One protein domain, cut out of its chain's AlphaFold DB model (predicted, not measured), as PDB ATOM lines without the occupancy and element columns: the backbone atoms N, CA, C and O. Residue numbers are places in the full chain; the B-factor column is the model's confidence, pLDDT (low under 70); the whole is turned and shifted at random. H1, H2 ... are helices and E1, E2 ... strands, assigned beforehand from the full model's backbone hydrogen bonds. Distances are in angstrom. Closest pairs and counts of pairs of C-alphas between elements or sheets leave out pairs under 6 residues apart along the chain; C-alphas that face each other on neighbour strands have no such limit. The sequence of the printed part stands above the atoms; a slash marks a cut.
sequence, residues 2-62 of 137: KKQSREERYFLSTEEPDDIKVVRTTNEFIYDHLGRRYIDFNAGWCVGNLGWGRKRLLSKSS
ATOM      1  N   LYS A   2     -50.814 -17.147   2.190       52.31
ATOM      2  CA  LYS A   2     -49.557 -16.387   2.063       52.31
ATOM      3  C   LYS A   2     -48.887 -16.795   0.748       52.31
ATOM      4  O   LYS A   2     -48.806 -17.979   0.439       52.31
ATOM      5  N   LYS A   3     -48.490 -15.815  -0.060       62.00
ATOM      6  CA  LYS A   3     -47.803 -16.051  -1.331       62.00
ATOM      7  C   LYS A   3     -46.368 -16.469  -0.996       62.00
ATOM      8  O   LYS A   3     -45.673 -15.697  -0.348       62.00
ATOM      9  N   GLN A   4     -45.974 -17.677  -1.390       70.69
ATOM     10  CA  GLN A   4     -44.611 -18.189  -1.213       70.69
ATOM     11  C   GLN A   4     -43.604 -17.260  -1.917       70.69
ATOM     12  O   GLN A   4     -43.894 -16.769  -3.019       70.69
ATOM     13  N   SER A   5     -42.466 -16.980  -1.280       79.56
ATOM     14  CA  SER A   5     -41.425 -16.103  -1.835       79.56
ATOM     15  C   SER A   5     -40.718 -16.747  -3.041       79.56
ATOM     16  O   SER A   5     -40.850 -17.947  -3.293       79.56
ATOM     17  N   ARG A   6     -39.989 -15.955  -3.848       84.75
ATOM     18  CA  ARG A   6     -39.234 -16.506  -4.996       84.75
ATOM     19  C   ARG A   6     -38.112 -17.413  -4.507       84.75
ATOM     20  O   ARG A   6     -37.852 -18.434  -5.131       84.75
ATOM     21  N   GLU A   7     -37.483 -17.023  -3.410       82.12
ATOM     22  CA  GLU A   7     -36.436 -17.765  -2.729       82.12
ATOM     23  C   GLU A   7     -36.963 -19.146  -2.318       82.12
ATOM     24  O   GLU A   7     -36.452 -20.149  -2.793       82.12
ATOM     25  N   GLU A   8     -38.084 -19.215  -1.598       79.25
ATOM     26  CA  GLU A   8     -38.717 -20.486  -1.202       79.25
ATOM     27  C   GLU A   8     -39.181 -21.349  -2.387       79.25
ATOM     28  O   GLU A   8     -39.287 -22.567  -2.272       79.25
ATOM     29  N   ARG A   9     -39.525 -20.729  -3.521       86.19
ATOM     30  CA  ARG A   9     -40.016 -21.451  -4.701       86.19
ATOM     31  C   ARG A   9     -38.889 -22.046  -5.545       86.19
ATOM     32  O   ARG A   9     -39.096 -23.084  -6.168       86.19
ATOM     33  N   TYR A  10     -37.761 -21.347  -5.652       87.44
ATOM     34  CA  TYR A  10     -36.722 -21.654  -6.641       87.44
ATOM     35  C   TYR A  10     -35.365 -22.014  -6.032       87.44
ATOM     36  O   TYR A  10     -34.500 -22.491  -6.766       87.44
ATOM     37  N   PHE A  11     -35.155 -21.792  -4.734       83.31
ATOM     38  CA  PHE A  11     -33.906 -22.109  -4.054       83.31
ATOM     39  C   PHE A  11     -34.077 -23.360  -3.189       83.31
ATOM     40  O   PHE A  11     -34.878 -23.377  -2.258       83.31
ATOM     41  N   LEU A  12     -33.324 -24.412  -3.512       87.44
ATOM     42  CA  LEU A  12     -33.234 -25.604  -2.677       87.44
ATOM     43  C   LEU A  12     -32.106 -25.397  -1.666       87.44
ATOM     44  O   LEU A  12     -30.956 -25.210  -2.056       87.44
ATOM     45  N   SER A  13     -32.447 -25.449  -0.385       81.38
ATOM     46  CA  SER A  13     -31.506 -25.343   0.725       81.38
ATOM     47  C   SER A  13     -31.757 -26.474   1.711       81.38
ATOM     48  O   SER A  13     -32.896 -26.912   1.881       81.38
ATOM     49  N   THR A  14     -30.696 -26.946   2.359       80.50
ATOM     50  CA  THR A  14     -30.791 -27.862   3.503       80.50
ATOM     51  C   THR A  14     -31.118 -27.131   4.805       80.50
ATOM     52  O   THR A  14     -31.502 -27.772   5.777       80.50
ATOM     53  N   GLU A  15     -30.974 -25.806   4.818       78.12
ATOM     54  CA  GLU A  15     -31.204 -24.930   5.967       78.12
ATOM     55  C   GLU A  15     -32.302 -23.909   5.656       78.12
ATOM     56  O   GLU A  15     -32.480 -23.502   4.501       78.12
ATOM     57  N   GLU A  16     -33.035 -23.481   6.686       78.50
ATOM     58  CA  GLU A  16     -33.972 -22.368   6.545       78.50
ATOM     59  C   GLU A  16     -33.198 -21.068   6.271       78.50
ATOM     60  O   GLU A  16     -32.151 -20.835   6.874       78.50
ATOM     61  N   PRO A  17     -33.670 -20.223   5.340       74.12
ATOM     62  CA  PRO A  17     -32.970 -18.995   4.999       74.12
ATOM     63  C   PRO A  17     -32.986 -18.003   6.168       74.12
ATOM     64  O   PRO A  17     -34.042 -17.723   6.732       74.12
ATOM     65  N   ASP A  18     -31.828 -17.413   6.466       78.75
ATOM     66  CA  ASP A  18     -31.711 -16.330   7.442       78.75
ATOM     67  C   ASP A  18     -32.523 -15.086   7.034       78.75
ATOM     68  O   ASP A  18     -32.635 -14.729   5.856       78.75
ATOM     69  N   ASP A  19     -32.979 -14.324   8.033       84.06
ATOM     70  CA  ASP A  19     -33.646 -13.029   7.826       84.06
ATOM     71  C   ASP A  19     -32.712 -11.956   7.217       84.06
ATOM     72  O   ASP A  19     -33.155 -10.911   6.717       84.06
ATOM     73  N   ILE A  20     -31.395 -12.181   7.257       88.44
ATOM     74  CA  ILE A  20     -30.383 -11.238   6.777       88.44
ATOM     75  C   ILE A  20     -30.122 -11.461   5.284       88.44
ATOM     76  O   ILE A  20     -29.301 -12.282   4.882       88.44
ATOM     77  N   LYS A  21     -30.748 -10.641   4.431       91.06
ATOM     78  CA  LYS A  21     -30.421 -10.617   2.994       91.06
ATOM     79  C   LYS A  21     -29.222  -9.717   2.725       91.06
ATOM     80  O   LYS A  21     -29.365  -8.492   2.727       91.06
ATOM     81  N   VAL A  22     -28.059 -10.320   2.491       93.38
ATOM     82  CA  VAL A  22     -26.809  -9.616   2.175       93.38
ATOM     83  C   VAL A  22     -26.859  -9.040   0.757       93.38
ATOM     84  O   VAL A  22     -27.174  -9.747  -0.196       93.38
ATOM     85  N   VAL A  23     -26.518  -7.756   0.605       96.12
ATOM     86  CA  VAL A  23     -26.499  -7.053  -0.698       96.12
ATOM     87  C   VAL A  23     -25.133  -6.476  -1.057       96.12
ATOM     88  O   VAL A  23     -24.883  -6.143  -2.214       96.12
ATOM     89  N   ARG A  24     -24.236  -6.328  -0.076       95.50
ATOM     90  CA  ARG A  24     -22.877  -5.821  -0.298       95.50
ATOM     91  C   ARG A  24     -21.926  -6.337   0.770       95.50
ATOM     92  O   ARG A  24     -22.305  -6.492   1.926       95.50
ATOM     93  N   THR A  25     -20.666  -6.511   0.393       95.44
ATOM     94  CA  THR A  25     -19.567  -6.847   1.299       95.44
ATOM     95  C   THR A  25     -18.385  -5.909   1.060       95.44
ATOM     96  O   THR A  25     -18.179  -5.408  -0.052       95.44
ATOM     97  N   THR A  26     -17.638  -5.562   2.106       94.69
ATOM     98  CA  THR A  26     -16.437  -4.715   1.999       94.69
ATOM     99  C   THR A  26     -15.523  -4.967   3.194       94.69
ATOM    100  O   THR A  26     -15.917  -4.697   4.325       94.69
ATOM    101  N   ASN A  27     -14.300  -5.433   2.937       93.62
ATOM    102  CA  ASN A  27     -13.334  -5.853   3.952       93.62
ATOM    103  C   ASN A  27     -13.969  -6.848   4.949       93.62
ATOM    104  O   ASN A  27     -14.474  -7.881   4.527       93.62
ATOM    105  N   GLU A  28     -13.969  -6.557   6.244       95.00
ATOM    106  CA  GLU A  28     -14.554  -7.371   7.316       95.00
ATOM    107  C   GLU A  28     -16.077  -7.199   7.487       95.00
ATOM    108  O   GLU A  28     -16.657  -7.751   8.419       95.00
ATOM    109  N   PHE A  29     -16.736  -6.417   6.625       95.88
ATOM    110  CA  PHE A  29     -18.147  -6.065   6.787       95.88
ATOM    111  C   PHE A  29     -19.066  -6.684   5.734       95.88
ATOM    112  O   PHE A  29     -18.758  -6.686   4.535       95.88
ATOM    113  N   ILE A  30     -20.260  -7.070   6.183       95.81
ATOM    114  CA  ILE A  30     -21.427  -7.368   5.344       95.81
ATOM    115  C   ILE A  30     -22.518  -6.318   5.571       95.81
ATOM    116  O   ILE A  30     -22.635  -5.733   6.651       95.81
ATOM    117  N   TYR A  31     -23.309  -6.065   4.535       96.69
ATOM    118  CA  TYR A  31     -24.395  -5.096   4.550       96.69
ATOM    119  C   TYR A  31     -25.670  -5.757   4.052       96.69
ATOM    120  O   TYR A  31     -25.659  -6.395   2.994       96.69
ATOM    121  N   ASP A  32     -26.756  -5.589   4.798       96.00
ATOM    122  CA  ASP A  32     -28.053  -6.126   4.409       96.00
ATOM    123  C   ASP A  32     -28.847  -5.168   3.506       96.00
ATOM    124  O   ASP A  32     -28.489  -4.004   3.300       96.00
ATOM    125  N   HIS A  33     -29.950  -5.672   2.961       94.00
ATOM    126  CA  HIS A  33     -30.897  -4.924   2.132       94.00
ATOM    127  C   HIS A  33     -31.568  -3.725   2.832       94.00
ATOM    128  O   HIS A  33     -32.143  -2.882   2.147       94.00
ATOM    129  N   LEU A  34     -31.492  -3.629   4.165       95.12
ATOM    130  CA  LEU A  34     -31.984  -2.495   4.955       95.12
ATOM    131  C   LEU A  34     -30.882  -1.457   5.234       95.12
ATOM    132  O   LEU A  34     -31.134  -0.446   5.886       95.12
ATOM    133  N   GLY A  35     -29.657  -1.692   4.751       95.50
ATOM    134  CA  GLY A  35     -28.504  -0.817   4.950       95.50
ATOM    135  C   GLY A  35     -27.776  -1.018   6.282       95.50
ATOM    136  O   GLY A  35     -26.848  -0.260   6.581       95.50
ATOM    137  N   ARG A  36     -28.143  -2.030   7.080       97.12
ATOM    138  CA  ARG A  36     -27.444  -2.364   8.329       97.12
ATOM    139  C   ARG A  36     -26.085  -2.978   8.011       97.12
ATOM    140  O   ARG A  36     -25.951  -3.760   7.073       97.12
ATOM    141  N   ARG A  37     -25.072  -2.610   8.798       97.31
ATOM    142  CA  ARG A  37     -23.691  -3.095   8.681       97.31
ATOM    143  C   ARG A  37     -23.385  -4.069   9.810       97.31
ATOM    144  O   ARG A  37     -23.599  -3.726  10.970       97.31
ATOM    145  N   TYR A  38     -22.786  -5.203   9.471       96.19
ATOM    146  CA  TYR A  38     -22.360  -6.231  10.417       96.19
ATOM    147  C   TYR A  38     -20.879  -6.539  10.227       96.19
ATOM    148  O   TYR A  38     -20.381  -6.480   9.102       96.19
ATOM    149  N   ILE A  39     -20.192  -6.864  11.322       96.56
ATOM    150  CA  ILE A  39     -18.851  -7.460  11.282       96.56
ATOM    151  C   ILE A  39     -19.024  -8.954  11.012       96.56
ATOM    152  O   ILE A  39     -19.816  -9.611  11.687       96.56
ATOM    153  N   ASP A  40     -18.301  -9.474  10.029       95.19
ATOM    154  CA  ASP A  40     -18.375 -10.873   9.628       95.19
ATOM    155  C   ASP A  40     -17.320 -11.716  10.351       95.19
ATOM    156  O   ASP A  40     -16.158 -11.766   9.949       95.19
ATOM    157  N   PHE A  41     -17.740 -12.387  11.425       94.56
ATOM    158  CA  PHE A  41     -16.914 -13.373  12.130       94.56
ATOM    159  C   PHE A  41     -17.025 -14.792  11.556       94.56
ATOM    160  O   PHE A  41     -16.258 -15.660  11.964       94.56
ATOM    161  N   ASN A  42     -17.946 -15.041  10.619       92.38
ATOM    162  CA  ASN A  42     -18.065 -16.336   9.945       92.38
ATOM    163  C   ASN A  42     -17.072 -16.437   8.771       92.38
ATOM    164  O   ASN A  42     -16.547 -17.509   8.464       92.38
ATOM    165  N   ALA A  43     -16.819 -15.308   8.100       92.56
ATOM    166  CA  ALA A  43     -16.008 -15.222   6.890       92.56
ATOM    167  C   ALA A  43     -16.465 -16.233   5.821       92.56
ATOM    168  O   ALA A  43     -15.645 -16.820   5.116       92.56
ATOM    169  N   GLY A  44     -17.781 -16.462   5.727       89.62
ATOM    170  CA  GLY A  44     -18.381 -17.451   4.832       89.62
ATOM    171  C   GLY A  44     -17.780 -18.844   5.006       89.62
ATOM    172  O   GLY A  44     -17.255 -19.383   4.037       89.62
ATOM    173  N   TRP A  45     -17.819 -19.393   6.223       91.56
ATOM    174  CA  TRP A  45     -17.207 -20.684   6.553       91.56
ATOM    175  C   TRP A  45     -15.690 -20.694   6.310       91.56
ATOM    176  O   TRP A  45     -15.151 -21.569   5.636       91.56
ATOM    177  N   CYS A  46     -14.992 -19.698   6.868       92.75
ATOM    178  CA  CYS A  46     -13.527 -19.558   6.790       92.75
ATOM    179  C   CYS A  46     -12.953 -19.396   5.364       92.75
ATOM    180  O   CYS A  46     -11.777 -19.684   5.124       92.75
ATOM    181  N   VAL A  47     -13.749 -18.915   4.405       93.06
ATOM    182  CA  VAL A  47     -13.308 -18.629   3.026       93.06
ATOM    183  C   VAL A  47     -12.744 -17.210   2.911       93.06
ATOM    184  O   VAL A  47     -11.694 -16.972   2.310       93.06
ATOM    185  N   GLY A  48     -13.424 -16.242   3.521       91.94
ATOM    186  CA  GLY A  48     -13.130 -14.812   3.474       91.94
ATOM    187  C   GLY A  48     -11.981 -14.370   4.381       91.94
ATOM    188  O   GLY A  48     -12.050 -13.284   4.945       91.94
ATOM    189  N   ASN A  49     -10.914 -15.163   4.530       91.31
ATOM    190  CA  ASN A  49      -9.833 -14.907   5.503       91.31
ATOM    191  C   ASN A  49      -9.066 -13.599   5.254       91.31
ATOM    192  O   ASN A  49      -8.467 -13.022   6.157       91.31
ATOM    193  N   LEU A  50      -9.081 -13.109   4.014       92.25
ATOM    194  CA  LEU A  50      -8.513 -11.811   3.656       92.25
ATOM    195  C   LEU A  50      -9.569 -10.695   3.678       92.25
ATOM    196  O   LEU A  50      -9.253  -9.556   3.359       92.25
ATOM    197  N   GLY A  51     -10.810 -10.964   4.056       92.06
ATOM    198  CA  GLY A  51     -11.924 -10.034   3.914       92.06
ATOM    199  C   GLY A  51     -12.373  -9.845   2.461       92.06
ATOM    200  O   GLY A  51     -11.700 -10.209   1.491       92.06
ATOM    201  N   TRP A  52     -13.544  -9.243   2.310       93.94
ATOM    202  CA  TRP A  52     -14.284  -9.153   1.062       93.94
ATOM    203  C   TRP A  52     -13.841  -7.978   0.173       93.94
ATOM    204  O   TRP A  52     -13.548  -6.882   0.651       93.94
ATOM    205  N   GLY A  53     -13.827  -8.171  -1.151       89.75
ATOM    206  CA  GLY A  53     -13.661  -7.070  -2.116       89.75
ATOM    207  C   GLY A  53     -12.266  -6.425  -2.168       89.75
ATOM    208  O   GLY A  53     -12.129  -5.263  -2.560       89.75
ATOM    209  N   ARG A  54     -11.205  -7.150  -1.793       89.38
ATOM    210  CA  ARG A  54      -9.819  -6.642  -1.812       89.38
ATOM    211  C   ARG A  54      -9.366  -6.262  -3.230       89.38
ATOM    212  O   ARG A  54      -8.930  -7.115  -4.004       89.38
ATOM    213  N   LYS A  55      -9.342  -4.957  -3.535       84.31
ATOM    214  CA  LYS A  55      -8.919  -4.398  -4.842       84.31
ATOM    215  C   LYS A  55      -7.572  -4.932  -5.343       84.31
ATOM    216  O   LYS A  55      -7.421  -5.196  -6.532       84.31
ATOM    217  N   ARG A  56      -6.603  -5.138  -4.442       84.19
ATOM    218  CA  ARG A  56      -5.286  -5.702  -4.792       84.19
ATOM    219  C   ARG A  56      -5.392  -7.106  -5.393       84.19
ATOM    220  O   ARG A  56      -4.647  -7.402  -6.319       84.19
ATOM    221  N   LEU A  57      -6.297  -7.953  -4.901       82.81
ATOM    222  CA  LEU A  57      -6.512  -9.292  -5.460       82.81
ATOM    223  C   LEU A  57      -7.224  -9.200  -6.811       82.81
ATOM    224  O   LEU A  57      -6.738  -9.756  -7.790       82.81
ATOM    225  N   LEU A  58      -8.282  -8.388  -6.884       81.06
ATOM    226  CA  LEU A  58      -9.052  -8.170  -8.113       81.06
ATOM    227  C   LEU A  58      -8.186  -7.633  -9.267       81.06
ATOM    228  O   LEU A  58      -8.344  -8.040 -10.411       81.06
ATOM    229  N   SER A  59      -7.215  -6.761  -8.971       82.06
ATOM    230  CA  SER A  59      -6.274  -6.247  -9.981       82.06
ATOM    231  C   SER A  59      -5.314  -7.306 -10.540       82.06
ATOM    232  O   SER A  59      -4.783  -7.142 -11.641       82.06
ATOM    233  N   LYS A  60      -5.069  -8.388  -9.789       77.94
ATOM    234  CA  LYS A  60      -4.193  -9.492 -10.200       77.94
ATOM    235  C   LYS A  60      -4.945 -10.572 -10.973       77.94
ATOM    236  O   LYS A  60      -4.335 -11.215 -11.815       77.94
ATOM    237  N   SER A  61      -6.249 -10.723 -10.746       72.88
ATOM    238  CA  SER A  61      -7.120 -11.684 -11.433       72.88
ATOM    239  C   SER A  61      -7.703 -11.161 -12.754       72.88
ATOM    240  O   SER A  61      -8.753 -11.624 -13.189       72.88
ATOM    241  N   SER A  62      -7.080 -10.156 -13.377       70.88
ATOM    242  CA  SER A  62      -7.557  -9.599 -14.647       70.88
ATOM    243  C   SER A  62      -7.509 -10.667 -15.753       70.88
ATOM    244  O   SER A  62      -6.423 -11.206 -15.977       70.88
TER     245      SER A  62
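Overview. This is residues 2 to 62 of the 137 residues of a protein of Chitinophagaceae bacterium (UniProt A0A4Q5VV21). A small sheet of three antiparallel strands, E1, E2 and E3, sits in the middle of a long, loosely strung chain, with a short helix far out at each end, H1 and H3. A third short helix, H2, comes just after the sheet, and no helix packs on the sheet or on another helix. The printed part has 61 residues, with three named helices and three named strands in the order H1, E1, E2, E3, H2, H3; the sheet's order is E1, E2, E3. The class is mixed, helices and strands, with 27 residues, under half, in named elements. The whole is loose, with a radius of gyration of the C-alphas of 14.6 A, and elongated, spanning 46 by 25 by 20 A.

Along the chain. H1 is residues 6 to 10, 6.0 A long from first to last C-alpha, and begins at C-alpha 6 at (-39.234, -16.506, -4.996). E1 is residues 22 to 26, 11.5 A long, and begins at C-alpha 22 at (-26.809, -9.616, 2.175). E2 is residues 29 to 32, 10.2 A, and E3 is residues 37 to 39, 7.0 A. H2 is residues 43 to 46, 5.0 A. H3 is residues 55 to 60, 8.8 A, and ends at C-alpha 60 at (-4.193, -9.492, -10.200).

Arrangement. E1, E2 and E3 form a meander, each strand the antiparallel neighbour of the one before; E1 and E3 are edge strands and E2 is the inner one. E1 and E2 are a hairpin, with 157 degrees between their directions; N 31 and O 24 are 2.8 A apart and N 26 and O 29 are 2.9 A apart, both within hydrogen-bond range. E2 and E3 are a hairpin too, at 142 degrees, with N 38 and O 30 at 2.9 A. H1, H2 and H3 are not on the sheet. H2 and H3 are apart, and so are H1 and H2. In H1 every O i to N i+4 pair is within hydrogen-bond range, in H3 1 of 2, and H2 is too short for such a pair.

Size, cuts and confidence. The C-alphas farthest apart are those of Lys 2 and Lys 60, at 47.5 A. The printed part has no cut. The link from H1 to E1, 11 residues, is long. Residues 9 to 15 stand free, and so do residues 56 to 62, of which 56 to 60 belong to H3. The mean pLDDT of the printed part is 87.4; residues 2 to 3 are under 70.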